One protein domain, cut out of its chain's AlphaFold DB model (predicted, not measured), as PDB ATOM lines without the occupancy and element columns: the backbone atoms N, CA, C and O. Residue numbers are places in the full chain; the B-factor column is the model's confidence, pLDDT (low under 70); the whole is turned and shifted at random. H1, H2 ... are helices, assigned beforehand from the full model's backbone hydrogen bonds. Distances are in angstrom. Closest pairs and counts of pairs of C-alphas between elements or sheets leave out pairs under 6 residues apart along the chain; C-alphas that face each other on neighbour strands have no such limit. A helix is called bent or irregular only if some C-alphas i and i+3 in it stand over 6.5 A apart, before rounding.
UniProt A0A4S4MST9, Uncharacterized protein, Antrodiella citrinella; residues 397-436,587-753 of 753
ATOM      1  N   PRO A 397     143.443 194.232 201.809       95.69
ATOM      2  CA  PRO A 397     142.658 194.237 203.036       95.69
ATOM      3  C   PRO A 397     142.026 195.609 203.289       95.69
ATOM      4  O   PRO A 397     142.639 196.649 203.039       95.69
ATOM      5  N   ALA A 398     140.788 195.615 203.781       94.12
ATOM      6  CA  ALA A 398     140.073 196.847 204.093       94.12
ATOM      7  C   ALA A 398     140.668 197.547 205.323       94.12
ATOM      8  O   ALA A 398     141.260 196.914 206.197       94.12
ATOM      9  N   GLU A 399     140.460 198.853 205.446       92.25
ATOM     10  CA  GLU A 399     140.671 199.570 206.701       92.25
ATOM     11  C   GLU A 399     139.706 199.088 207.785       92.25
ATOM     12  O   GLU A 399     138.590 198.634 207.514       92.25
ATOM     13  N   THR A 400     140.088 199.236 209.055       89.31
ATOM     14  CA  THR A 400     139.089 199.104 210.127       89.31
ATOM     15  C   THR A 400     138.036 200.210 209.986       89.31
ATOM     16  O   THR A 400     138.351 201.315 209.531       89.31
ATOM     17  N   ARG A 401     136.796 199.943 210.414       92.25
ATOM     18  CA  ARG A 401     135.674 200.892 210.271       92.25
ATOM     19  C   ARG A 401     135.990 202.282 210.827       92.25
ATOM     20  O   ARG A 401     135.654 203.277 210.196       92.25
ATOM     21  N   ALA A 402     136.670 202.347 211.967       94.00
ATOM     22  CA  ALA A 402     137.025 203.609 212.597       94.00
ATOM     23  C   ALA A 402     138.063 204.419 211.803       94.00
ATOM     24  O   ALA A 402     137.889 205.623 211.639       94.00
ATOM     25  N   TRP A 403     139.097 203.769 211.252       95.12
ATOM     26  CA  TRP A 403     140.070 204.426 210.368       95.12
ATOM     27  C   TRP A 403     139.397 204.975 209.105       95.12
ATOM     28  O   TRP A 403     139.632 206.124 208.734       95.12
ATOM     29  N   ALA A 404     138.510 204.192 208.478       93.31
ATOM     30  CA  ALA A 404     137.744 204.635 207.313       93.31
ATOM     31  C   ALA A 404     136.840 205.841 207.629       93.31
ATOM     32  O   ALA A 404     136.806 206.807 206.865       93.31
ATOM     33  N   ALA A 405     136.147 205.814 208.774       95.19
ATOM     34  CA  ALA A 405     135.317 206.924 209.233       95.19
ATOM     35  C   ALA A 405     136.153 208.187 209.498       95.19
ATOM     36  O   ALA A 405     135.831 209.250 208.970       95.19
ATOM     37  N   ALA A 406     137.270 208.067 210.219       95.75
ATOM     38  CA  ALA A 406     138.171 209.184 210.492       95.75
ATOM     39  C   ALA A 406     138.725 209.815 209.202       95.75
ATOM     40  O   ALA A 406     138.685 211.035 209.040       95.75
ATOM     41  N   LEU A 407     139.152 208.993 208.236       91.94
ATOM     42  CA  LEU A 407     139.617 209.454 206.921       91.94
ATOM     43  C   LEU A 407     138.543 210.229 206.151       91.94
ATOM     44  O   LEU A 407     138.861 211.203 205.468       91.94
ATOM     45  N   SER A 408     137.279 209.807 206.248       92.19
ATOM     46  CA  SER A 408     136.169 210.501 205.589       92.19
ATOM     47  C   SER A 408     135.919 211.901 206.164       92.19
ATOM     48  O   SER A 408     135.512 212.793 205.421       92.19
ATOM     49  N   LEU A 409     136.234 212.114 207.448       94.38
ATOM     50  CA  LEU A 409     136.055 213.394 208.138       94.38
ATOM     51  C   LEU A 409     137.175 214.400 207.852       94.38
ATOM     52  O   LEU A 409     136.905 215.593 207.764       94.38
ATOM     53  N   CYS A 410     138.423 213.949 207.692       90.69
ATOM     54  CA  CYS A 410     139.571 214.862 207.633       90.69
ATOM     55  C   CYS A 410     139.660 215.702 206.337       90.69
ATOM     56  O   CYS A 410     140.347 216.715 206.334       90.69
ATOM     57  N   ASN A 411     138.989 215.320 205.241       87.94
ATOM     58  CA  ASN A 411     139.005 216.008 203.931       87.94
ATOM     59  C   ASN A 411     140.366 216.622 203.506       87.94
ATOM     60  O   ASN A 411     140.446 217.776 203.085       87.94
ATOM     61  N   LEU A 412     141.445 215.842 203.617       89.31
ATOM     62  CA  LEU A 412     142.810 216.306 203.349       89.31
ATOM     63  C   LEU A 412     143.227 216.068 201.892       89.31
ATOM     64  O   LEU A 412     142.788 215.113 201.239       89.31
ATOM     65  N   VAL A 413     144.125 216.923 201.398       87.56
ATOM     66  CA  VAL A 413     144.740 216.835 200.065       87.56
ATOM     67  C   VAL A 413     146.251 216.692 200.229       87.56
ATOM     68  O   VAL A 413     146.848 217.376 201.052       87.56
ATOM     69  N   ASP A 414     146.888 215.798 199.470       84.81
ATOM     70  CA  ASP A 414     148.346 215.633 199.530       84.81
ATOM     71  C   ASP A 414     149.064 216.876 198.961       84.81
ATOM     72  O   ASP A 414     148.810 217.268 197.819       84.81
ATOM     73  N   HIS A 415     150.041 217.418 199.687       80.62
ATOM     74  CA  HIS A 415     150.942 218.468 199.206       80.62
ATOM     75  C   HIS A 415     152.128 217.826 198.477       80.62
ATOM     76  O   HIS A 415     152.650 216.801 198.901       80.62
ATOM     77  N   ALA A 416     152.516 218.332 197.303       70.00
ATOM     78  CA  ALA A 416     153.571 217.706 196.495       70.00
ATOM     79  C   ALA A 416     154.993 218.062 196.958       70.00
ATOM     80  O   ALA A 416     155.899 217.255 196.762       70.00
ATOM     81  N   GLU A 417     155.170 219.249 197.538       61.34
ATOM     82  CA  GLU A 417     156.481 219.879 197.747       61.34
ATOM     83  C   GLU A 417     157.122 219.494 199.093       61.34
ATOM     84  O   GLU A 417     158.333 219.304 199.140       61.34
ATOM     85  N   ASP A 418     156.314 219.212 200.124       61.31
ATOM     86  CA  ASP A 418     156.783 218.964 201.502       61.31
ATOM     87  C   ASP A 418     156.636 217.501 201.949       61.31
ATOM     88  O   ASP A 418     156.431 217.198 203.125       61.31
ATOM     89  N   ARG A 419     156.672 216.551 201.008       71.88
ATOM     90  CA  ARG A 419     156.418 215.144 201.345       71.88
ATOM     91  C   ARG A 419     157.572 214.560 202.139       71.88
ATOM     92  O   ARG A 419     158.625 214.275 201.562       71.88
ATOM     93  N   LEU A 420     157.329 214.248 203.412       76.50
ATOM     94  CA  LEU A 420     158.221 213.349 204.128       76.50
ATOM     95  C   LEU A 420     158.278 212.010 203.388       76.50
ATOM     96  O   LEU A 420     157.272 211.395 203.004       76.50
ATOM     97  N   LEU A 421     159.522 211.614 203.158       88.56
ATOM     98  CA  LEU A 421     159.927 210.396 202.487       88.56
ATOM     99  C   LEU A 421     159.458 209.160 203.280       88.56
ATOM    100  O   LEU A 421     159.164 209.234 204.471       88.56
ATOM    101  N   TYR A 422     159.361 208.010 202.619       92.06
ATOM    102  CA  TYR A 422     158.883 206.772 203.230       92.06
ATOM    103  C   TYR A 422     160.052 205.927 203.744       92.06
ATOM    104  O   TYR A 422     160.986 205.657 202.989       92.06
ATOM    105  N   ALA A 423     159.965 205.446 204.986       92.69
ATOM    106  CA  ALA A 423     160.942 204.517 205.561       92.69
ATOM    107  C   ALA A 423     160.860 203.095 204.973       92.69
ATOM    108  O   ALA A 423     161.848 202.371 204.979       92.69
ATOM    109  N   LEU A 424     159.691 202.703 204.461       95.12
ATOM    110  CA  LEU A 424     159.412 201.427 203.793       95.12
ATOM    111  C   LEU A 424     158.585 201.697 202.526       95.12
ATOM    112  O   LEU A 424     157.978 202.767 202.433       95.12
ATOM    113  N   PRO A 425     158.494 200.769 201.555       95.81
ATOM    114  CA  PRO A 425     157.637 200.975 200.394       95.81
ATOM    115  C   PRO A 425     156.193 201.288 200.799       95.81
ATOM    116  O   PRO A 425     155.603 200.602 201.627       95.81
ATOM    117  N   SER A 426     155.589 202.303 200.182       93.88
ATOM    118  CA  SER A 426     154.190 202.628 200.469       93.88
ATOM    119  C   SER A 426     153.271 201.466 200.048       93.88
ATOM    120  O   SER A 426     153.320 201.068 198.877       93.88
ATOM    121  N   PRO A 427     152.366 200.973 200.917       94.69
ATOM    122  CA  PRO A 427     151.402 199.922 200.567       94.69
ATOM    123  C   PRO A 427     150.564 200.276 199.328       94.69
ATOM    124  O   PRO A 427     150.283 199.434 198.472       94.69
ATOM    125  N   HIS A 428     150.252 201.565 199.156       91.38
ATOM    126  CA  HIS A 428     149.508 202.106 198.015       91.38
ATOM    127  C   HIS A 428     150.204 201.906 196.662       91.38
ATOM    128  O   HIS A 428     149.586 202.083 195.607       91.38
ATOM    129  N   MET A 429     151.494 201.556 196.652       92.38
ATOM    130  CA  MET A 429     152.189 201.140 195.437       92.38
ATOM    131  C   MET A 429     151.593 199.859 194.857       92.38
ATOM    132  O   MET A 429     151.618 199.718 193.639       92.38
ATOM    133  N   PHE A 430     151.005 198.992 195.683       94.81
ATOM    134  CA  PHE A 430     150.473 197.697 195.266       94.81
ATOM    135  C   PHE A 430     148.961 197.709 195.004       94.81
ATOM    136  O   PHE A 430     148.493 196.960 194.155       94.81
ATOM    137  N   TYR A 431     148.202 198.607 195.646       93.38
ATOM    138  CA  TYR A 431     146.728 198.548 195.713       93.38
ATOM    139  C   TYR A 431     145.999 198.473 194.369       93.38
ATOM    140  O   TYR A 431     144.909 197.923 194.292       93.38
ATOM    141  N   ARG A 432     146.560 199.076 193.319       90.88
ATOM    142  CA  ARG A 432     145.902 199.190 192.008       90.88
ATOM    143  C   ARG A 432     146.129 197.991 191.089       90.88
ATOM    144  O   ARG A 432     145.578 197.965 189.994       90.88
ATOM    145  N   TYR A 433     147.033 197.089 191.455       93.56
ATOM    146  CA  TYR A 433     147.438 196.003 190.580       93.56
ATOM    147  C   TYR A 433     146.649 194.742 190.910       93.56
ATOM    148  O   TYR A 433     146.512 194.364 192.071       93.56
ATOM    149  N   ALA A 434     146.162 194.070 189.870       93.00
ATOM    150  CA  ALA A 434     145.722 192.692 190.004       93.00
ATOM    151  C   ALA A 434     146.912 191.818 190.442       93.00
ATOM    152  O   ALA A 434     148.066 192.112 190.108       93.00
ATOM    153  N   SER A 435     146.640 190.764 191.212       93.62
ATOM    154  CA  SER A 435     147.676 189.898 191.793       93.62
ATOM    155  C   SER A 435     148.470 189.094 190.756       93.62
ATOM    156  O   SER A 435     149.435 188.429 191.108       93.62
ATOM    157  N   ASP A 436     148.062 189.115 189.488       93.38
ATOM    158  CA  ASP A 436     148.722 188.500 188.333       93.38
ATOM    159  C   ASP A 436     149.523 189.507 187.480       93.38
ATOM    160  O   ASP A 436     150.163 189.140 186.493       93.38
ATOM    161  N   GLY A 587     147.807 190.175 200.100       96.69
ATOM    162  CA  GLY A 587     147.070 190.783 201.199       96.69
ATOM    163  C   GLY A 587     147.841 190.718 202.515       96.69
ATOM    164  O   GLY A 587     147.909 191.722 203.217       96.69
ATOM    165  N   GLU A 588     148.486 189.587 202.817       95.25
ATOM    166  CA  GLU A 588     149.338 189.420 204.008       95.25
ATOM    167  C   GLU A 588     150.537 190.368 203.998       95.25
ATOM    168  O   GLU A 588     150.768 191.086 204.971       95.25
ATOM    169  N   VAL A 589     151.279 190.398 202.887       95.44
ATOM    170  CA  VAL A 589     152.472 191.240 202.746       95.44
ATOM    171  C   VAL A 589     152.093 192.712 202.842       95.44
ATOM    172  O   VAL A 589     152.674 193.458 203.622       95.44
ATOM    173  N   VAL A 590     151.081 193.142 202.090       96.06
ATOM    174  CA  VAL A 590     150.634 194.539 202.073       96.06
ATOM    175  C   VAL A 590     150.055 194.971 203.419       96.06
ATOM    176  O   VAL A 590     150.280 196.112 203.825       96.06
ATOM    177  N   TRP A 591     149.359 194.081 204.128       95.50
ATOM    178  CA  TRP A 591     148.925 194.338 205.498       95.50
ATOM    179  C   TRP A 591     150.115 194.565 206.435       95.50
ATOM    180  O   TRP A 591     150.118 195.556 207.166       95.50
ATOM    181  N   GLU A 592     151.148 193.717 206.378       95.00
ATOM    182  CA  GLU A 592     152.356 193.914 207.182       95.00
ATOM    183  C   GLU A 592     153.020 195.260 206.873       95.00
ATOM    184  O   GLU A 592     153.291 196.019 207.806       95.00
ATOM    185  N   LEU A 593     153.240 195.584 205.588       95.56
ATOM    186  CA  LEU A 593     153.813 196.880 205.213       95.56
ATOM    187  C   LEU A 593     152.969 198.028 205.768       95.56
ATOM    188  O   LEU A 593     153.529 198.975 206.304       95.56
ATOM    189  N   ALA A 594     151.638 197.955 205.675       95.50
ATOM    190  CA  ALA A 594     150.765 199.017 206.167       95.50
ATOM    191  C   ALA A 594     150.877 199.212 207.682       95.50
ATOM    192  O   ALA A 594     150.991 200.347 208.146       95.50
ATOM    193  N   VAL A 595     150.905 198.120 208.450       94.25
ATOM    194  CA  VAL A 595     151.079 198.173 209.906       94.25
ATOM    195  C   VAL A 595     152.457 198.724 210.273       94.25
ATOM    196  O   VAL A 595     152.551 199.628 211.100       94.25
ATOM    197  N   MET A 596     153.529 198.229 209.648       94.12
ATOM    198  CA  MET A 596     154.888 198.696 209.935       94.12
ATOM    199  C   MET A 596     155.085 200.160 209.537       94.12
ATOM    200  O   MET A 596     155.603 200.943 210.329       94.12
ATOM    201  N   SER A 597     154.629 200.556 208.347       94.81
ATOM    202  CA  SER A 597     154.680 201.946 207.890       94.81
ATOM    203  C   SER A 597     153.902 202.876 208.816       94.81
ATOM    204  O   SER A 597     154.443 203.911 209.179       94.81
ATOM    205  N   PHE A 598     152.693 202.506 209.256       95.75
ATOM    206  CA  PHE A 598     151.929 203.290 210.237       95.75
ATOM    207  C   PHE A 598     152.725 203.518 211.530       95.75
ATOM    208  O   PHE A 598     152.848 204.647 211.999       95.75
ATOM    209  N   ARG A 599     153.299 202.453 212.097       95.00
ATOM    210  CA  ARG A 599     154.037 202.515 213.368       95.00
ATOM    211  C   ARG A 599     155.289 203.389 213.264       95.00
ATOM    212  O   ARG A 599     155.544 204.199 214.153       95.00
ATOM    213  N   LEU A 600     156.034 203.258 212.166       93.31
ATOM    214  CA  LEU A 600     157.217 204.075 211.884       93.31
ATOM    215  C   LEU A 600     156.853 205.541 211.627       93.31
ATOM    216  O   LEU A 600     157.502 206.437 212.161       93.31
ATOM    217  N   GLU A 601     155.798 205.794 210.847       94.44
ATOM    218  CA  GLU A 601     155.310 207.150 210.590       94.44
ATOM    219  C   GLU A 601     154.807 207.812 211.874       94.44
ATOM    220  O   GLU A 601     155.098 208.984 212.089       94.44
ATOM    221  N   LEU A 602     154.123 207.080 212.763       96.00
ATOM    222  CA  LEU A 602     153.727 207.611 214.067       96.00
ATOM    223  C   LEU A 602     154.943 208.091 214.865       96.00
ATOM    224  O   LEU A 602     154.925 209.213 215.356       96.00
ATOM    225  N   MET A 603     155.994 207.275 214.974       93.62
ATOM    226  CA  MET A 603     157.217 207.648 215.698       93.62
ATOM    227  C   MET A 603     157.925 208.850 215.061       93.62
ATOM    228  O   MET A 603     158.436 209.721 215.761       93.62
ATOM    229  N   GLN A 604     157.937 208.931 213.730       91.75
ATOM    230  CA  GLN A 604     158.528 210.060 213.014       91.75
ATOM    231  C   GLN A 604     157.737 211.358 213.232       91.75
ATOM    232  O   GLN A 604     158.334 212.401 213.503       91.75
ATOM    233  N   VAL A 605     156.406 211.293 213.141       95.12
ATOM    234  CA  VAL A 605     155.507 212.425 213.412       95.12
ATOM    235  C   VAL A 605     155.652 212.878 214.861       95.12
ATOM    236  O   VAL A 605     155.788 214.071 215.120       95.12
ATOM    237  N   ASP A 606     155.707 211.924 215.791       96.50
ATOM    238  CA  ASP A 606     155.925 212.183 217.209       96.50
ATOM    239  C   ASP A 606     157.205 212.980 217.459       96.50
ATOM    240  O   ASP A 606     157.191 214.003 218.142       96.50
ATOM    241  N   ARG A 607     158.311 212.546 216.849       92.75
ATOM    242  CA  ARG A 607     159.602 213.221 216.962       92.75
ATOM    243  C   ARG A 607     159.593 214.619 216.363       92.75
ATOM    244  O   ARG A 607     160.189 215.524 216.939       92.75
ATOM    245  N   ALA A 608     158.937 214.800 215.220       93.31
ATOM    246  CA  ALA A 608     158.844 216.104 214.576       93.31
ATOM    247  C   ALA A 608     158.045 217.103 215.432       93.31
ATOM    248  O   ALA A 608     158.481 218.238 215.614       93.31
ATOM    249  N   LEU A 609     156.912 216.671 215.995       95.44
ATOM    250  CA  LEU A 609     156.041 217.512 216.826       95.44
ATOM    251  C   LEU A 609     156.595 217.748 218.236       95.44
ATOM    252  O   LEU A 609     156.301 218.775 218.842       95.44
ATOM    253  N   CYS A 610     157.405 216.823 218.754       95.50
ATOM    254  CA  CYS A 610     157.976 216.884 220.099       95.50
ATOM    255  C   CYS A 610     159.507 216.995 220.090       95.50
ATOM    256  O   CYS A 610     160.164 216.486 220.998       95.50
ATOM    257  N   SER A 611     160.090 217.673 219.098       94.06
ATOM    258  CA  SER A 611     161.547 217.767 218.918       94.06
ATOM    259  C   SER A 611     162.292 218.253 220.169       94.06
ATOM    260  O   SER A 611     163.353 217.726 220.490       94.06
ATOM    261  N   GLY A 612     161.705 219.176 220.939       93.81
ATOM    262  CA  GLY A 612     162.268 219.633 222.213       93.81
ATOM    263  C   GLY A 612     162.387 218.534 223.275       93.81
ATOM    264  O   GLY A 612     163.355 218.525 224.025       93.81
ATOM    265  N   ILE A 613     161.457 217.574 223.320       92.25
ATOM    266  CA  ILE A 613     161.538 216.427 224.243       92.25
ATOM    267  C   ILE A 613     162.650 215.479 223.792       92.25
ATOM    268  O   ILE A 613     163.440 215.035 224.617       92.25
ATOM    269  N   TYR A 614     162.732 215.196 222.490       89.12
ATOM    270  CA  TYR A 614     163.745 214.287 221.944       89.12
ATOM    271  C   TYR A 614     165.168 214.846 222.046       89.12
ATOM    272  O   TYR A 614     166.089 214.064 222.229       89.12
ATOM    273  N   ASN A 615     165.347 216.165 221.919       87.75
ATOM    274  CA  ASN A 615     166.675 216.782 221.872       87.75
ATOM    275  C   ASN A 615     167.168 217.295 223.233       87.75
ATOM    276  O   ASN A 615     168.373 217.366 223.442       87.75
ATOM    277  N   ASN A 616     166.267 217.685 224.145       89.38
ATOM    278  CA  ASN A 616     166.658 218.393 225.371       89.38
ATOM    279  C   ASN A 616     166.536 217.544 226.644       89.38
ATOM    280  O   ASN A 616     166.970 217.984 227.705       89.38
ATOM    281  N   GLN A 617     165.919 216.360 226.580       86.94
ATOM    282  CA  GLN A 617     165.808 215.451 227.724       86.94
ATOM    283  C   GLN A 617     166.670 214.220 227.466       86.94
ATOM    284  O   GLN A 617     166.455 213.549 226.460       86.94
ATOM    285  N   ALA A 618     167.587 213.908 228.390       77.94
ATOM    286  CA  ALA A 618     168.533 212.793 228.260       77.94
ATOM    287  C   ALA A 618     167.848 211.471 227.855       77.94
ATOM    288  O   ALA A 618     168.297 210.807 226.929       77.94
ATOM    289  N   ASP A 619     166.682 211.175 228.442       85.88
ATOM    290  CA  ASP A 619     165.917 209.951 228.158       85.88
ATOM    291  C   ASP A 619     164.655 210.195 227.312       85.88
ATOM    292  O   ASP A 619     163.832 209.293 227.119       85.88
ATOM    293  N   GLY A 620     164.453 211.421 226.818       86.81
ATOM    294  CA  GLY A 620     163.213 211.821 226.152       86.81
ATOM    295  C   GLY A 620     162.937 210.992 224.900       86.81
ATOM    296  O   GLY A 620     161.819 210.509 224.705       86.81
ATOM    297  N   ALA A 621     163.971 210.758 224.087       85.50
ATOM    298  CA  ALA A 621     163.869 209.962 222.868       85.50
ATOM    299  C   ALA A 621     163.479 208.502 223.148       85.50
ATOM    300  O   ALA A 621     162.549 207.975 222.527       85.50
ATOM    301  N   TRP A 622     164.138 207.864 224.120       87.00
ATOM    302  CA  TRP A 622     163.829 206.494 224.527       87.00
ATOM    303  C   TRP A 622     162.416 206.386 225.103       87.00
ATOM    304  O   TRP A 622     161.623 205.542 224.674       87.00
ATOM    305  N   HIS A 623     162.063 207.281 226.031       90.94
ATOM    306  CA  HIS A 623     160.774 207.256 226.713       90.94
ATOM    307  C   HIS A 623     159.617 207.393 225.723       90.94
ATOM    308  O   HIS A 623     158.678 206.593 225.742       90.94
ATOM    309  N   ARG A 624     159.707 208.365 224.809       93.50
ATOM    310  CA  ARG A 624     158.690 208.615 223.778       93.50
ATOM    311  C   ARG A 624     158.559 207.453 222.799       93.50
ATOM    312  O   ARG A 624     157.440 207.009 222.535       93.50
ATOM    313  N   THR A 625     159.677 206.903 222.327       90.94
ATOM    314  CA  THR A 625     159.671 205.750 221.413       90.94
ATOM    315  C   THR A 625     159.031 204.524 222.076       90.94
ATOM    316  O   THR A 625     158.184 203.856 221.479       90.94
ATOM    317  N   ASN A 626     159.358 204.267 223.346       91.44
ATOM    318  CA  ASN A 626     158.769 203.182 224.132       91.44
ATOM    319  C   ASN A 626     157.266 203.410 224.385       91.44
ATOM    320  O   ASN A 626     156.461 202.487 224.250       91.44
ATOM    321  N   MET A 627     156.854 204.645 224.694       94.69
ATOM    322  CA  MET A 627     155.437 205.008 224.812       94.69
ATOM    323  C   MET A 627     154.667 204.731 223.517       94.69
ATOM    324  O   MET A 627     153.573 204.167 223.581       94.69
ATOM    325  N   ALA A 628     155.234 205.092 222.363       95.44
ATOM    326  CA  ALA A 628     154.616 204.852 221.065       95.44
ATOM    327  C   ALA A 628     154.473 203.350 220.786       95.44
ATOM    328  O   ALA A 628     153.379 202.884 220.479       95.44
ATOM    329  N   ALA A 629     155.531 202.561 220.985       92.62
ATOM    330  CA  ALA A 629     155.459 201.120 220.751       92.62
ATOM    331  C   ALA A 629     154.492 200.388 221.696       92.62
ATOM    332  O   ALA A 629     153.822 199.435 221.288       92.62
ATOM    333  N   LYS A 630     154.326 200.899 222.922       94.06
ATOM    334  CA  LYS A 630     153.348 200.401 223.901       94.06
ATOM    335  C   LYS A 630     151.887 200.575 223.500       94.06
ATOM    336  O   LYS A 630     151.015 200.003 224.163       94.06
ATOM    337  N   ILE A 631     151.594 201.323 222.436       96.00
ATOM    338  CA  ILE A 631     150.236 201.448 221.893       96.00
ATOM    339  C   ILE A 631     149.757 200.102 221.339       96.00
ATOM    340  O   ILE A 631     148.652 199.678 221.656       96.00
ATOM    341  N   TRP A 632     150.582 199.403 220.562       93.62
ATOM    342  CA  TRP A 632     150.202 198.150 219.887       93.62
ATOM    343  C   TRP A 632     150.863 196.906 220.482       93.62
ATOM    344  O   TRP A 632     150.409 195.796 220.219       93.62
ATOM    345  N   SER A 633     151.917 197.055 221.285       89.88
ATOM    346  CA  SER A 633     152.669 195.928 221.838       89.88
ATOM    347  C   SER A 633     153.092 196.198 223.274       89.88
ATOM    348  O   SER A 633     153.752 197.191 223.542       89.88
ATOM    349  N   ILE A 634     152.752 195.313 224.215       85.06
ATOM    350  CA  ILE A 634     153.148 195.472 225.628       85.06
ATOM    351  C   ILE A 634     154.676 195.495 225.776       85.06
ATOM    352  O   ILE A 634     155.204 196.232 226.609       85.06
ATOM    353  N   GLU A 635     155.360 194.719 224.941       81.94
ATOM    354  CA  GLU A 635     156.815 194.572 224.948       81.94
ATOM    355  C   GLU A 635     157.501 195.695 224.151       81.94
ATOM    356  O   GLU A 635     158.594 196.118 224.501       81.94
ATOM    357  N   GLY A 636     156.813 196.288 223.169       82.38
ATOM    358  CA  GLY A 636     157.349 197.390 222.363       82.38
ATOM    359  C   GLY A 636     157.850 196.956 220.983       82.38
ATOM    360  O   GLY A 636     158.774 197.548 220.434       82.38
ATOM    361  N   TRP A 637     157.244 195.925 220.400       83.06
ATOM    362  CA  TRP A 637     157.543 195.473 219.038       83.06
ATOM    363  C   TRP A 637     156.975 196.413 217.968       83.06
ATOM    364  O   TRP A 637     155.803 196.758 218.027       83.06
ATOM    365  N   ILE A 638     157.753 196.777 216.949       84.12
ATOM    366  CA  ILE A 638     157.322 197.555 215.772       84.12
ATOM    367  C   ILE A 638     156.842 196.639 214.642       84.12
ATOM    368  O   ILE A 638     155.941 197.028 213.899       84.12
ATOM    369  N   THR A 639     157.358 195.417 214.512       84.25
ATOM    370  CA  THR A 639     156.774 194.427 213.589       84.25
ATOM    371  C   THR A 639     155.459 193.886 214.144       84.25
ATOM    372  O   THR A 639     155.237 193.966 215.353       84.25
ATOM    373  N   PRO A 640     154.540 193.386 213.309       78.31
ATOM    374  CA  PRO A 640     153.285 192.809 213.785       78.31
ATOM    375  C   PRO A 640     153.457 191.423 214.454       78.31
ATOM    376  O   PRO A 640     154.402 190.709 214.129       78.31
ATOM    377  N   PRO A 641     152.529 191.010 215.344       66.38
ATOM    378  CA  PRO A 641     152.667 189.825 216.208       66.38
ATOM    379  C   PRO A 641     152.849 188.488 215.502       66.38
ATOM    380  O   PRO A 641     153.428 187.575 216.058       66.38
ATOM    381  N   TRP A 642     152.412 188.318 214.260       71.62
ATOM    382  CA  TRP A 642     152.598 187.026 213.592       71.62
ATOM    383  C   TRP A 642     154.080 186.687 213.326       71.62
ATOM    384  O   TRP A 642     154.391 185.533 213.028       71.62
ATOM    385  N   THR A 643     154.999 187.654 213.458       63.25
ATOM    386  CA  THR A 643     156.443 187.402 213.360       63.25
ATOM    387  C   THR A 643     157.083 186.975 214.689       63.25
ATOM    388  O   THR A 643     158.125 186.332 214.656       63.25
ATOM    389  N   TYR A 644     156.481 187.265 215.848       55.44
ATOM    390  CA  TYR A 644     157.004 186.926 217.184       55.44
ATOM    391  C   TYR A 644     155.865 186.376 218.047       55.44
ATOM    392  O   TYR A 644     154.841 187.015 218.148       55.44
ATOM    393  N   LYS A 645     156.031 185.200 218.659       60.50
ATOM    394  CA  LYS A 645     155.024 184.307 219.295       60.50
ATOM    395  C   LYS A 645     154.058 184.909 220.366       60.50
ATOM    396  O   LYS A 645     153.855 184.285 221.402       60.50
ATOM    397  N   MET A 646     153.472 186.083 220.155       58.47
ATOM    398  CA  MET A 646     152.638 186.849 221.086       58.47
ATOM    399  C   MET A 646     151.196 186.988 220.589       58.47
ATOM    400  O   MET A 646     150.915 186.931 219.391       58.47
ATOM    401  N   ASP A 647     150.294 187.189 221.552       64.25
ATOM    402  CA  ASP A 647     148.872 186.861 221.439       64.25
ATOM    403  C   ASP A 647     148.023 187.813 220.575       64.25
ATOM    404  O   ASP A 647     147.030 187.362 220.001       64.25
ATOM    405  N   GLU A 648     148.368 189.105 220.456       79.38
ATOM    406  CA  GLU A 648     147.557 190.087 219.709       79.38
ATOM    407  C   GLU A 648     148.218 191.472 219.541       79.38
ATOM    408  O   GLU A 648     149.066 191.882 220.329       79.38
ATOM    409  N   ASP A 649     147.804 192.224 218.511       89.31
ATOM    410  CA  ASP A 649     148.100 193.658 218.366       89.31
ATOM    411  C   ASP A 649     147.094 194.448 219.214       89.31
ATOM    412  O   ASP A 649     145.892 194.416 218.939       89.31
ATOM    413  N   CYS A 650     147.570 195.161 220.238       92.94
ATOM    414  CA  CYS A 650     146.697 195.822 221.209       92.94
ATOM    415  C   CYS A 650     145.797 196.903 220.591       92.94
ATOM    416  O   CYS A 650     144.718 197.150 221.120       92.94
ATOM    417  N   LEU A 651     146.218 197.564 219.506       93.81
ATOM    418  CA  LEU A 651     145.426 198.616 218.862       93.81
ATOM    419  C   LEU A 651     144.448 198.029 217.835       93.81
ATOM    420  O   LEU A 651     143.362 198.572 217.630       93.81
ATOM    421  N   ALA A 652     144.822 196.924 217.188       91.12
ATOM    422  CA  ALA A 652     144.006 196.267 216.171       91.12
ATOM    423  C   ALA A 652     143.091 195.150 216.713       91.12
ATOM    424  O   ALA A 652     142.227 194.684 215.971       91.12
ATOM    425  N   THR A 653     143.248 194.727 217.971       90.31
ATOM    426  CA  THR A 653     142.425 193.674 218.591       90.31
ATOM    427  C   THR A 653     140.939 194.045 218.665       90.31
ATOM    428  O   THR A 653     140.560 195.213 218.804       90.31
ATOM    429  N   GLU A 654     140.093 193.015 218.588       89.88
ATOM    430  CA  GLU A 654     138.641 193.094 218.793       89.88
ATOM    431  C   GLU A 654     138.270 193.109 220.286       89.88
ATOM    432  O   GLU A 654     137.147 193.453 220.653       89.88
ATOM    433  N   ARG A 655     139.212 192.754 221.171       92.38
ATOM    434  CA  ARG A 655     139.004 192.790 222.620       92.38
ATOM    435  C   ARG A 655     138.932 194.231 223.107       92.38
ATOM    436  O   ARG A 655     139.950 194.908 223.237       92.38
ATOM    437  N   MET A 656     137.718 194.680 223.417       93.31
ATOM    438  CA  MET A 656     137.430 196.070 223.788       93.31
ATOM    439  C   MET A 656     138.240 196.556 224.995       93.31
ATOM    440  O   MET A 656     138.642 197.713 225.028       93.31
ATOM    441  N   ASP A 657     138.544 195.685 225.961       94.75
ATOM    442  CA  ASP A 657     139.345 196.049 227.131       94.75
ATOM    443  C   ASP A 657     140.818 196.321 226.769       94.75
ATOM    444  O   ASP A 657     141.424 197.272 227.264       94.75
ATOM    445  N   VAL A 658     141.398 195.500 225.889       94.25
ATOM    446  CA  VAL A 658     142.781 195.647 225.416       94.25
ATOM    447  C   VAL A 658     142.882 196.853 224.485       94.25
ATOM    448  O   VAL A 658     143.738 197.717 224.695       94.25
ATOM    449  N   ARG A 659     141.953 196.955 223.527       95.06
ATOM    450  CA  ARG A 659     141.846 198.079 222.593       95.06
ATOM    451  C   ARG A 659     141.644 199.400 223.329       95.06
ATOM    452  O   ARG A 659     142.346 200.363 223.045       95.06
ATOM    453  N   GLY A 660     140.768 199.442 224.332       96.56
ATOM    454  CA  GLY A 660     140.511 200.649 225.116       96.56
ATOM    455  C   GLY A 660     141.743 201.175 225.852       96.56
ATOM    456  O   GLY A 660     141.991 202.384 225.878       96.56
ATOM    457  N   ARG A 661     142.585 200.275 226.381       96.75
ATOM    458  CA  ARG A 661     143.888 200.642 226.964       96.75
ATOM    459  C   ARG A 661     144.875 201.137 225.906       96.75
ATOM    460  O   ARG A 661     145.607 202.092 226.166       96.75
ATOM    461  N   ALA A 662     144.905 200.519 224.724       96.44
ATOM    462  CA  ALA A 662     145.737 200.967 223.606       96.44
ATOM    463  C   ALA A 662     145.347 202.372 223.124       96.44
ATOM    464  O   ALA A 662     146.220 203.219 222.945       96.44
ATOM    465  N   LEU A 663     144.048 202.653 223.003       97.50
ATOM    466  CA  LEU A 663     143.520 203.974 222.648       97.50
ATOM    467  C   LEU A 663     143.893 205.034 223.684       97.50
ATOM    468  O   LEU A 663     144.338 206.116 223.309       97.50
ATOM    469  N   ALA A 664     143.789 204.719 224.979       97.69
ATOM    470  CA  ALA A 664     144.223 205.628 226.038       97.69
ATOM    471  C   ALA A 664     145.730 205.936 225.949       97.69
ATOM    472  O   ALA A 664     146.137 207.091 226.082       97.69
ATOM    473  N   ARG A 665     146.571 204.930 225.665       97.44
ATOM    474  CA  ARG A 665     148.012 205.135 225.420       97.44
ATOM    475  C   ARG A 665     148.258 205.994 224.182       97.44
ATOM    476  O   ARG A 665     149.118 206.868 224.226       97.44
ATOM    477  N   PHE A 666     147.492 205.781 223.114       97.94
ATOM    478  CA  PHE A 666     147.617 206.542 221.874       97.94
ATOM    479  C   PHE A 666     147.236 208.014 222.079       97.94
ATOM    480  O   PHE A 666     148.019 208.906 221.757       97.94
ATOM    481  N   ALA A 667     146.093 208.276 222.718       97.94
ATOM    482  CA  ALA A 667     145.677 209.624 223.094       97.94
ATOM    483  C   ALA A 667     146.711 210.303 224.009       97.94
ATOM    484  O   ALA A 667     147.016 211.478 223.823       97.94
ATOM    485  N   ARG A 668     147.304 209.566 224.958       97.81
ATOM    486  CA  ARG A 668     148.336 210.086 225.871       97.81
ATOM    487  C   ARG A 668     149.648 210.417 225.165       97.81
ATOM    488  O   ARG A 668     150.284 211.406 225.508       97.81
ATOM    489  N   LEU A 669     150.061 209.623 224.176       97.88
ATOM    490  CA  LEU A 669     151.225 209.961 223.352       97.88
ATOM    491  C   LEU A 669     151.011 211.316 222.660       97.88
ATOM    492  O   LEU A 669     151.905 212.164 222.684       97.88
ATOM    493  N   MET A 670     149.814 211.514 222.105       98.19
ATOM    494  CA  MET A 670     149.424 212.698 221.341       98.19
ATOM    495  C   MET A 670     148.980 213.889 222.201       98.19
ATOM    496  O   MET A 670     148.843 214.986 221.681       98.19
ATOM    497  N   SER A 671     148.769 213.728 223.512       97.06
ATOM    498  CA  SER A 671     148.293 214.813 224.387       97.06
ATOM    499  C   SER A 671     149.326 215.910 224.651       97.06
ATOM    500  O   SER A 671     149.001 216.916 225.279       97.06
ATOM    501  N   VAL A 672     150.571 215.678 224.238       96.38
ATOM    502  CA  VAL A 672     151.679 216.642 224.293       96.38
ATOM    503  C   VAL A 672     152.027 217.198 222.912       96.38
ATOM    504  O   VAL A 672     152.955 217.994 222.790       96.38
ATOM    505  N   TRP A 673     151.319 216.766 221.865       97.25
ATOM    506  CA  TRP A 673     151.474 217.356 220.543       97.25
ATOM    507  C   TRP A 673     150.854 218.762 220.540       97.25
ATOM    508  O   TRP A 673     149.961 219.049 221.342       97.25
ATOM    509  N   PRO A 674     151.303 219.664 219.656       94.75
ATOM    510  CA  PRO A 674     150.634 220.941 219.458       94.75
ATOM    511  C   PRO A 674     149.154 220.737 219.107       94.75
ATOM    512  O   PRO A 674     148.817 219.914 218.251       94.75
ATOM    513  N   SER A 675     148.271 221.506 219.751       90.38
ATOM    514  CA  SER A 675     146.858 221.538 219.368       90.38
ATOM    515  C   SER A 675     146.717 222.096 217.952       90.38
ATOM    516  O   SER A 675     147.420 223.034 217.574       90.38
ATOM    517  N   LEU A 676     145.776 221.546 217.181       84.94
ATOM    518  CA  LEU A 676     145.424 222.078 215.861       84.94
ATOM    519  C   LEU A 676     144.751 223.457 215.965       84.94
ATOM    520  O   LEU A 676     144.877 224.263 215.050       84.94
ATOM    521  N   ASP A 677     144.063 223.722 217.081       87.19
ATOM    522  CA  ASP A 677     143.515 225.035 217.426       87.19
ATOM    523  C   ASP A 677     144.145 225.508 218.747       87.19
ATOM    524  O   ASP A 677     143.876 224.910 219.796       87.19
ATOM    525  N   PRO A 678     144.992 226.554 218.731       86.00
ATOM    526  CA  PRO A 678     145.635 227.063 219.937       86.00
ATOM    527  C   PRO A 678     144.647 227.689 220.933       86.00
ATOM    528  O   PRO A 678     145.001 227.862 222.096       86.00
ATOM    529  N   ASN A 679     143.420 228.016 220.510       88.31
ATOM    530  CA  ASN A 679     142.411 228.652 221.362       88.31
ATOM    531  C   ASN A 679     141.505 227.649 222.088       88.31
ATOM    532  O   ASN A 679     140.699 228.049 222.929       88.31
ATOM    533  N   GLN A 680     141.601 226.359 221.763       87.81
ATOM    534  CA  GLN A 680     140.782 225.314 222.368       87.81
ATOM    535  C   GLN A 680     141.611 224.419 223.281       87.81
ATOM    536  O   GLN A 680     142.804 224.192 223.066       87.81
ATOM    537  N   MET A 681     140.950 223.874 224.304       89.62
ATOM    538  CA  MET A 681     141.548 222.841 225.141       89.62
ATOM    539  C   MET A 681     141.962 221.651 224.269       89.62
ATOM    540  O   MET A 681     141.212 221.223 223.392       89.62
ATOM    541  N   HIS A 682     143.151 221.106 224.525       95.31
ATOM    542  CA  HIS A 682     143.704 220.022 223.724       95.31
ATOM    543  C   HIS A 682     142.754 218.803 223.730       95.31
ATOM    544  O   HIS A 682     142.554 218.200 224.794       95.31
ATOM    545  N   PRO A 683     142.219 218.361 222.573       93.75
ATOM    546  CA  PRO A 683     141.171 217.338 222.526       93.75
ATOM    547  C   PRO A 683     141.557 216.032 223.230       93.75
ATOM    548  O   PRO A 683     140.771 215.459 223.979       93.75
ATOM    549  N   MET A 684     142.806 215.580 223.064       96.94
ATOM    550  CA  MET A 684     143.271 214.357 223.734       96.94
ATOM    551  C   MET A 684     143.372 214.509 225.260       96.94
ATOM    552  O   MET A 684     143.121 213.546 225.976       96.94
ATOM    553  N   GLN A 685     143.701 215.700 225.777       95.88
ATOM    554  CA  GLN A 685     143.759 215.935 227.225       95.88
ATOM    555  C   GLN A 685     142.351 215.916 227.825       95.88
ATOM    556  O   GLN A 685     142.141 215.307 228.871       95.88
ATOM    557  N   GLN A 686     141.374 216.497 227.122       94.62
ATOM    558  CA  GLN A 686     139.965 216.455 227.516       94.62
ATOM    559  C   GLN A 686     139.426 215.021 227.595       94.62
ATOM    560  O   GLN A 686     138.770 214.657 228.573       94.62
ATOM    561  N   LEU A 687     139.730 214.193 226.591       94.44
ATOM    562  CA  LEU A 687     139.340 212.780 226.590       94.44
ATOM    563  C   LEU A 687     139.958 212.027 227.777       94.44
ATOM    564  O   LEU A 687     139.261 211.321 228.508       94.44
ATOM    565  N   LEU A 688     141.257 212.222 228.016       95.88
ATOM    566  CA  LEU A 688     141.981 211.552 229.098       95.88
ATOM    567  C   LEU A 688     141.561 212.017 230.496       95.88
ATOM    568  O   LEU A 688     141.664 211.232 231.436       95.88
ATOM    569  N   ALA A 689     141.060 213.245 230.643       94.50
ATOM    570  CA  ALA A 689     140.518 213.732 231.911       94.50
ATOM    571  C   ALA A 689     139.288 212.926 232.360       94.50
ATOM    572  O   ALA A 689     139.086 212.722 233.555       94.50
ATOM    573  N   THR A 690     138.494 212.426 231.406       92.00
ATOM    574  CA  THR A 690     137.301 211.619 231.703       92.00
ATOM    575  C   THR A 690     137.670 210.176 232.035       92.00
ATOM    576  O   THR A 690     137.079 209.556 232.917       92.00
ATOM    577  N   SER A 691     138.640 209.598 231.323       92.19
ATOM    578  CA  SER A 691     139.081 208.221 231.556       92.19
ATOM    579  C   SER A 691     140.563 208.055 231.196       92.19
ATOM    580  O   SER A 691     140.906 207.816 230.037       92.19
ATOM    581  N   PRO A 692     141.480 208.153 232.177       92.75
ATOM    582  CA  PRO A 692     142.907 208.286 231.887       92.75
ATOM    583  C   PRO A 692     143.556 206.998 231.377       92.75
ATOM    584  O   PRO A 692     144.572 207.062 230.685       92.75
ATOM    585  N   ASN A 693     143.014 205.829 231.730       95.06
ATOM    586  CA  ASN A 693     143.662 204.530 231.500       95.06
ATOM    587  C   ASN A 693     142.953 203.639 230.474       95.06
ATOM    588  O   ASN A 693     143.546 202.668 230.010       95.06
ATOM    589  N   THR A 694     141.706 203.945 230.127       96.25
ATOM    590  CA  THR A 694     140.924 203.184 229.150       96.25
ATOM    591  C   THR A 694     139.953 204.123 228.458       96.25
ATOM    592  O   THR A 694     139.326 204.939 229.122       96.25
ATOM    593  N   LEU A 695     139.832 204.020 227.140       95.75
ATOM    594  CA  LEU A 695     138.859 204.776 226.357       95.75
ATOM    595  C   LEU A 695     137.915 203.805 225.653       95.75
ATOM    596  O   LEU A 695     138.327 202.725 225.239       95.75
ATOM    597  N   ASP A 696     136.644 204.179 225.543       94.56
ATOM    598  CA  ASP A 696     135.674 203.402 224.770       94.56
ATOM    599  C   ASP A 696     135.902 203.571 223.258       94.56
ATOM    600  O   ASP A 696     136.384 204.617 222.817       94.56
ATOM    601  N   ALA A 697     135.507 202.572 222.465       92.69
ATOM    602  CA  ALA A 697     135.643 202.577 221.008       92.69
ATOM    603  C   ALA A 697     134.844 203.700 220.325       92.69
ATOM    604  O   ALA A 697     135.146 204.071 219.189       92.69
ATOM    605  N   SER A 698     133.853 204.287 221.008       94.69
ATOM    606  CA  SER A 698     133.186 205.518 220.558       94.69
ATOM    607  C   SER A 698     134.153 206.691 220.342       94.69
ATOM    608  O   SER A 698     133.868 207.575 219.535       94.69
ATOM    609  N   HIS A 699     135.326 206.676 220.984       95.81
ATOM    610  CA  HIS A 699     136.361 207.696 220.820       95.81
ATOM    611  C   HIS A 699     137.329 207.424 219.657       95.81
ATOM    612  O   HIS A 699     138.124 208.309 219.336       95.81
ATOM    613  N   ASP A 700     137.275 206.252 219.004       94.94
ATOM    614  CA  ASP A 700     138.228 205.867 217.950       94.94
ATOM    615  C   ASP A 700     138.331 206.938 216.859       94.94
ATOM    616  O   ASP A 700     139.422 207.360 216.480       94.94
ATOM    617  N   VAL A 701     137.177 207.393 216.363       96.38
ATOM    618  CA  VAL A 701     137.104 208.334 215.241       96.38
ATOM    619  C   VAL A 701     137.766 209.663 215.605       96.38
ATOM    620  O   VAL A 701     138.543 210.183 214.813       96.38
ATOM    621  N   ALA A 702     137.531 210.179 216.815       96.38
ATOM    622  CA  ALA A 702     138.135 211.428 217.273       96.38
ATOM    623  C   ALA A 702     139.662 211.310 217.425       96.38
ATOM    624  O   ALA A 702     140.398 212.183 216.963       96.38
ATOM    625  N   ILE A 703     140.143 210.215 218.025       97.44
ATOM    626  CA  ILE A 703     141.579 209.952 218.221       97.44
ATOM    627  C   ILE A 703     142.282 209.801 216.867       97.44
ATOM    628  O   ILE A 703     143.316 210.424 216.625       97.44
ATOM    629  N   PHE A 704     141.711 209.008 215.957       97.75
ATOM    630  CA  PHE A 704     142.296 208.772 214.638       97.75
ATOM    631  C   PHE A 704     142.229 210.010 213.746       97.75
ATOM    632  O   PHE A 704     143.196 210.281 213.041       97.75
ATOM    633  N   SER A 705     141.153 210.799 213.797       97.12
ATOM    634  CA  SER A 705     141.078 212.067 213.063       97.12
ATOM    635  C   SER A 705     142.118 213.071 213.556       97.12
ATOM    636  O   SER A 705     142.757 213.717 212.726       97.12
ATOM    637  N   PHE A 706     142.346 213.163 214.874       97.56
ATOM    638  CA  PHE A 706     143.421 213.992 215.426       97.56
ATOM    639  C   PHE A 706     144.785 213.545 214.886       97.56
ATOM    640  O   PHE A 706     145.503 214.356 214.304       97.56
ATOM    641  N   TYR A 707     145.097 212.244 214.977       97.88
ATOM    642  CA  TYR A 707     146.334 211.693 214.418       97.88
ATOM    643  C   TYR A 707     146.485 212.005 212.925       97.88
ATOM    644  O   TYR A 707     147.535 212.486 212.515       97.88
ATOM    645  N   ILE A 708     145.456 211.754 212.110       96.94
ATOM    646  CA  ILE A 708     145.512 211.952 210.655       96.94
ATOM    647  C   ILE A 708     145.825 213.410 210.314       96.94
ATOM    648  O   ILE A 708     146.681 213.659 209.467       96.94
ATOM    649  N   CYS A 709     145.165 214.366 210.973       96.50
ATOM    650  CA  CYS A 709     145.393 215.791 210.745       96.50
ATOM    651  C   CYS A 709     146.797 216.229 211.187       96.50
ATOM    652  O   CYS A 709     147.498 216.886 210.417       96.50
ATOM    653  N   SER A 710     147.238 215.832 212.384       96.69
ATOM    654  CA  SER A 710     148.577 216.164 212.894       96.69
ATOM    655  C   SER A 710     149.695 215.492 212.092       96.69
ATOM    656  O   SER A 710     150.730 216.093 211.834       96.69
ATOM    657  N   ALA A 711     149.499 214.248 211.660       96.00
ATOM    658  CA  ALA A 711     150.462 213.550 210.822       96.00
ATOM    659  C   ALA A 711     150.522 214.154 209.419       96.00
ATOM    660  O   ALA A 711     151.605 214.275 208.861       96.00
ATOM    661  N   HIS A 712     149.389 214.567 208.843       95.06
ATOM    662  CA  HIS A 712     149.360 215.194 207.522       95.06
ATOM    663  C   HIS A 712     150.106 216.531 207.485       95.06
ATOM    664  O   HIS A 712     150.843 216.758 206.525       95.06
ATOM    665  N   SER A 713     149.998 217.357 208.532       93.94
ATOM    666  CA  SER A 713     150.728 218.633 208.605       93.94
ATOM    667  C   SER A 713     152.248 218.452 208.632       93.94
ATOM    668  O   SER A 713     152.976 219.311 208.145       93.94
ATOM    669  N   ILE A 714     152.723 217.319 209.154       93.88
ATOM    670  CA  ILE A 714     154.142 216.964 209.202       93.88
ATOM    671  C   ILE A 714     154.591 216.225 207.942       93.88
ATOM    672  O   ILE A 714     155.643 216.518 207.385       93.88
ATOM    673  N   LEU A 715     153.806 215.251 207.482       92.75
ATOM    674  CA  LEU A 715     154.168 214.390 206.360       92.75
ATOM    675  C   LEU A 715     153.936 215.055 204.997       92.75
ATOM    676  O   LEU A 715     154.441 214.547 203.995       92.75
ATOM    677  N   GLY A 716     153.121 216.112 204.925       92.31
ATOM    678  CA  GLY A 716     152.660 216.716 203.670       92.31
ATOM    679  C   GLY A 716     151.756 215.787 202.847       92.31
ATOM    680  O   GLY A 716     151.493 216.028 201.668       92.31
ATOM    681  N   ARG A 717     151.303 214.676 203.433       92.12
ATOM    682  CA  ARG A 717     150.500 213.635 202.786       92.12
ATOM    683  C   ARG A 717     149.642 212.904 203.804       92.12
ATOM    684  O   ARG A 717     149.944 212.916 204.992       92.12
ATOM    685  N   ILE A 718     148.608 212.215 203.329       92.12
ATOM    686  CA  ILE A 718     147.833 211.316 204.194       92.12
ATOM    687  C   ILE A 718     148.784 210.238 204.767       92.12
ATOM    688  O   ILE A 718     149.532 209.630 203.983       92.12
ATOM    689  N   PRO A 719     148.801 210.019 206.098       94.88
ATOM    690  CA  PRO A 719     149.623 208.978 206.707       94.88
ATOM    691  C   PRO A 719     149.166 207.588 206.268       94.88
ATOM    692  O   PRO A 719     148.007 207.368 205.905       94.88
ATOM    693  N   THR A 720     150.080 206.631 206.339       93.94
ATOM    694  CA  THR A 720     149.748 205.218 206.215       93.94
ATOM    695  C   THR A 720     148.971 204.797 207.459       93.94
ATOM    696  O   THR A 720     149.392 205.055 208.582       93.94
ATOM    697  N   PHE A 721     147.836 204.137 207.268       92.25
ATOM    698  CA  PHE A 721     147.001 203.618 208.350       92.25
ATOM    699  C   PHE A 721     146.979 202.085 208.313       92.25
ATOM    700  O   PHE A 721     147.137 201.487 207.241       92.25
ATOM    701  N   PRO A 722     146.783 201.430 209.467       93.25
ATOM    702  CA  PRO A 722     146.780 199.979 209.540       93.25
ATOM    703  C   PRO A 722     145.542 199.397 208.845       93.25
ATOM    704  O   PRO A 722     144.421 199.906 208.973       93.25
ATOM    705  N   LEU A 723     145.748 198.301 208.117       94.00
ATOM    706  CA  LEU A 723     144.677 197.530 207.484       94.00
ATOM    707  C   LEU A 723     144.174 196.421 208.423       94.00
ATOM    708  O   LEU A 723     144.856 196.036 209.375       94.00
ATOM    709  N   GLN A 724     142.987 195.881 208.146       92.75
ATOM    710  CA  GLN A 724     142.473 194.694 208.829       92.75
ATOM    711  C   GLN A 724     143.391 193.495 208.573       92.75
ATOM    712  O   GLN A 724     143.825 193.268 207.443       92.75
ATOM    713  N   MET A 725     143.670 192.726 209.625       92.19
ATOM    714  CA  MET A 725     144.500 191.529 209.529       92.19
ATOM    715  C   MET A 725     143.823 190.483 208.633       92.19
ATOM    716  O   MET A 725     142.689 190.087 208.928       92.19
ATOM    717  N   PRO A 726     144.488 190.005 207.563       92.81
ATOM    718  CA  PRO A 726     143.927 188.958 206.726       92.81
ATOM    719  C   PRO A 726     143.650 187.692 207.549       92.81
ATOM    720  O   PRO A 726     144.481 187.307 208.378       92.81
ATOM    721  N   PRO A 727     142.523 186.990 207.315       90.12
ATOM    722  CA  PRO A 727     142.187 185.769 208.048       90.12
ATOM    723  C   PRO A 727     143.255 184.670 207.964       90.12
ATOM    724  O   PRO A 727     143.342 183.836 208.863       90.12
ATOM    725  N   SER A 728     144.070 184.675 206.907       89.62
ATOM    726  CA  SER A 728     145.152 183.717 206.678       89.62
ATOM    727  C   SER A 728     146.376 183.918 207.581       89.62
ATOM    728  O   SER A 728     147.142 182.977 207.756       89.62
ATOM    729  N   VAL A 729     146.531 185.092 208.207       85.81
ATOM    730  CA  VAL A 729     147.649 185.409 209.123       85.81
ATOM    731  C   VAL A 729     147.354 184.994 210.570       85.81
ATOM    732  O   VAL A 729     148.190 185.169 211.453       85.81
ATOM    733  N   ARG A 730     146.159 184.457 210.855       71.75
ATOM    734  CA  ARG A 730     145.755 184.160 212.235       71.75
ATOM    735  C   ARG A 730     146.779 183.242 212.918       71.75
ATOM    736  O   ARG A 730     147.099 182.190 212.359       71.75
ATOM    737  N   PRO A 731     147.276 183.618 214.113       63.16
ATOM    738  CA  PRO A 731     148.270 182.833 214.823       63.16
ATOM    739  C   PRO A 731     147.719 181.428 215.056       63.16
ATOM    740  O   PRO A 731     146.652 181.252 215.652       63.16
ATOM    741  N   ILE A 732     148.427 180.426 214.531       59.38
ATOM    742  CA  ILE A 732     148.091 179.021 214.743       59.38
ATOM    743  C   ILE A 732     148.405 178.741 216.212       59.38
ATOM    744  O   ILE A 732     149.557 178.501 216.562       59.38
ATOM    745  N   ARG A 733     147.380 178.822 217.070       60.19
ATOM    746  CA  ARG A 733     147.496 178.672 218.533       60.19
ATOM    747  C   ARG A 733     148.174 177.364 218.967       60.19
ATOM    748  O   ARG A 733     148.709 177.316 220.067       60.19
ATOM    749  N   ASP A 734     148.225 176.367 218.081       56.38
ATOM    750  CA  ASP A 734     148.688 175.013 218.393       56.38
ATOM    751  C   ASP A 734     149.950 174.562 217.633       56.38
ATOM    752  O   ASP A 734     150.399 173.431 217.824       56.38
ATOM    753  N   SER A 735     150.560 175.385 216.763       51.69
ATOM    754  CA  SER A 735     151.756 174.928 216.035       51.69
ATOM    755  C   SER A 735     153.024 175.176 216.842       51.69
ATOM    756  O   SER A 735     153.402 176.325 217.086       51.69
ATOM    757  N   THR A 736     153.716 174.089 217.188       54.59
ATOM    758  CA  THR A 736     155.113 174.086 217.638       54.59
ATOM    759  C   THR A 736     155.932 175.089 216.834       54.59
ATOM    760  O   THR A 736     155.928 175.042 215.603       54.59
ATOM    761  N   ALA A 737     156.595 175.999 217.550       49.12
ATOM    762  CA  ALA A 737     157.404 177.086 217.019       49.12
ATOM    763  C   ALA A 737     158.124 176.713 215.716       49.12
ATOM    764  O   ALA A 737     158.992 175.841 215.716       49.12
ATOM    765  N   VAL A 738     157.789 177.395 214.618       52.22
ATOM    766  CA  VAL A 738     158.546 177.259 213.370       52.22
ATOM    767  C   VAL A 738     159.987 177.712 213.673       52.22
ATOM    768  O   VAL A 738     160.154 178.865 214.075       52.22
ATOM    769  N   PRO A 739     161.023 176.859 213.517       42.47
ATOM    770  CA  PRO A 739     162.376 177.084 214.061       42.47
ATOM    771  C   PRO A 739     163.151 178.283 213.494       42.47
ATOM    772  O   PRO A 739     164.304 178.491 213.846       42.47
ATOM    773  N   TYR A 740     162.542 179.061 212.603       47.72
ATOM    774  CA  TYR A 740     163.195 180.147 211.888       47.72
ATOM    775  C   TYR A 740     162.280 181.371 211.786       47.72
ATOM    776  O   TYR A 740     162.220 181.995 210.732       47.72
ATOM    777  N   SER A 741     161.498 181.696 212.819       52.41
ATOM    778  CA  SER A 741     160.762 182.966 212.850       52.41
ATOM    779  C   SER A 741     161.764 184.118 212.835       52.41
ATOM    780  O   SER A 741     162.653 184.148 213.677       52.41
ATOM    781  N   PHE A 742     161.616 185.036 211.878       58.31
ATOM    782  CA  PHE A 742     162.268 186.344 211.909       58.31
ATOM    783  C   PHE A 742     162.115 186.918 213.323       58.31
ATOM    784  O   PHE A 742     160.979 187.107 213.763       58.31
ATOM    785  N   GLU A 743     163.220 187.111 214.050       58.50
ATOM    786  CA  GLU A 743     163.170 187.794 215.341       58.50
ATOM    787  C   GLU A 743     162.549 189.164 215.071       58.50
ATOM    788  O   GLU A 743     162.999 189.894 214.191       58.50
ATOM    789  N   GLY A 744     161.409 189.449 215.705       56.66
ATOM    790  CA  GLY A 744     160.651 190.663 215.423       56.66
ATOM    791  C   GLY A 744     161.493 191.932 215.610       56.66
ATOM    792  O   GLY A 744     162.616 191.921 216.106       56.66
ATOM    793  N   LEU A 745     160.933 193.081 215.260       62.06
ATOM    794  CA  LEU A 745     161.580 194.364 215.514       62.06
ATOM    795  C   LEU A 745     161.165 194.883 216.889       62.06
ATOM    796  O   LEU A 745     160.006 195.260 217.044       62.06
ATOM    797  N   HIS A 746     162.067 194.895 217.872       71.94
ATOM    798  CA  HIS A 746     161.809 195.381 219.237       71.94
ATOM    799  C   HIS A 746     162.397 196.783 219.444       71.94
ATOM    800  O   HIS A 746     163.540 197.013 219.060       71.94
ATOM    801  N   VAL A 747     161.678 197.709 220.096       70.00
ATOM    802  CA  VAL A 747     162.204 199.068 220.372       70.00
ATOM    803  C   VAL A 747     163.489 199.041 221.201       70.00
ATOM    804  O   VAL A 747     164.401 199.799 220.914       70.00
ATOM    805  N   ASN A 748     163.606 198.139 222.175       66.19
ATOM    806  CA  ASN A 748     164.842 198.005 222.966       66.19
ATOM    807  C   ASN A 748     166.060 197.487 222.173       66.19
ATOM    808  O   ASN A 748     167.166 197.572 222.685       66.19
ATOM    809  N   ASN A 749     165.875 196.964 220.954       56.91
ATOM    810  CA  ASN A 749     166.989 196.566 220.082       56.91
ATOM    811  C   ASN A 749     167.431 197.716 219.159       56.91
ATOM    812  O   ASN A 749     168.349 197.548 218.362       56.91
ATOM    813  N   VAL A 750     166.748 198.863 219.211       52.53
ATOM    814  CA  VAL A 750     167.108 200.057 218.445       52.53
ATOM    815  C   VAL A 750     168.183 200.800 219.233       52.53
ATOM    816  O   VAL A 750     167.884 201.359 220.287       52.53
ATOM    817  N   GLN A 751     169.423 200.803 218.733       47.28
ATOM    818  CA  GLN A 751     170.473 201.695 219.230       47.28
ATOM    819  C   GLN A 751     169.986 203.144 219.081       47.28
ATOM    820  O   GLN A 751     169.660 203.592 217.979       47.28
ATOM    821  N   ILE A 752     169.851 203.841 220.207       38.62
ATOM    822  CA  ILE A 752     169.559 205.272 220.240       38.62
ATOM    823  C   ILE A 752     170.921 205.961 220.294       38.62
ATOM    824  O   ILE A 752     171.516 206.045 221.363       38.62
ATOM    825  N   ASP A 753     171.409 206.360 219.121       39.22
ATOM    826  CA  ASP A 753     172.583 207.228 218.958       39.22
ATOM    827  C   ASP A 753     172.218 208.707 219.128       39.22
ATOM    828  O   ASP A 753     171.164 209.127 218.575       39.22
TER     829      ASP A 753
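This is residues 397 to 436 and 587 to 753 of the 753 residues of an uncharacterized protein of Antrodiella citrinella (UniProt A0A4S4MST9). Four helices, H2, H4, H5 and H7, meet in a core, each touching the next in a closed round from H2 to H4, H5, H7 and back to H2. H1 packs on H7, H6 packs on H5, and short H3 makes a corner with H4, while long stretches without named elements, among them residues 716 to 753, run about these helices. The printed part has 207 residues with seven named helices, H1 to H7 in chain order, and no named strand; the class is all helix, though under half of the residues, 91, are in named elements. The whole is compact, with a radius of gyration of the C-alphas of 17.1 A and spans of 55 by 38 by 38 A.

H2, residues 587 to 609, is the longest helix. With residues 599 to 607 alone it touches H4, residues 620 to 629, opposite ways at a shallow tilt of 30 degrees; the closest C-alphas, of Met 603 and Thr 625, are 6.5 A apart. With residues 602 to 609 alone it touches residues 710 to 715 of H7, residues 697 to 715, at a steep tilt of 69 degrees, only just short of perpendicular; the closest C-alphas are those of Val 605 and Ala 711, 5.8 A. H5, residues 656 to 670, forms a helical hairpin with H4, at 28 degrees; the closest C-alphas are those of Ala 628 and Leu 669, 6.5 A. H5 touches H7 the same way at a shallow tilt of 33 degrees, only just short of steep, closest at the C-alphas of Ala 667 and Ile 703, 6.4 A. H6, residues 683 to 690, touches H5, closest at the C-alphas of Met 684 and Ala 667, 5.3 A. H1, residues 401 to 410, touches H7 at a steep tilt of 49 degrees, closest at the C-alphas of Ala 406 and Ser 705, 4.8 A. H3, residues 611 to 616, and H4 touch only at the corner, closest at the C-alphas of Tyr 614 and Ala 621, 4.4 A. The helix packing is part aligned, part crossed, with shallow and steep tilts. Every O i to N i+4 pair is within hydrogen-bond range in H1 to H5; H6 has 3 of 4 and H7 12 of 15.

H1 begins at C-alpha 401, (135.674, 200.892, 210.271). H2 is 32.2 A long and begins at C-alpha 587, (147.070, 190.783, 201.199). H5 is 20.6 A long. H7, 26.4 A, ends at C-alpha 715, (154.168, 214.390, 206.360); it is irregular, with C-alphas 698 and 701 7.2 A apart.

The two C-alphas farthest apart, of Asn 679 and Thr 736, are 56.1 A apart. Residues 437 to 586 are not printed; C-alphas 436 and 587 are 13.2 A apart across the cut. The links H4 to H5 and H5 to H6 are long. Mean pLDDT of the printed part is 86.9; 29 residues are under 70, among them 731 to 745 and 748 to 753.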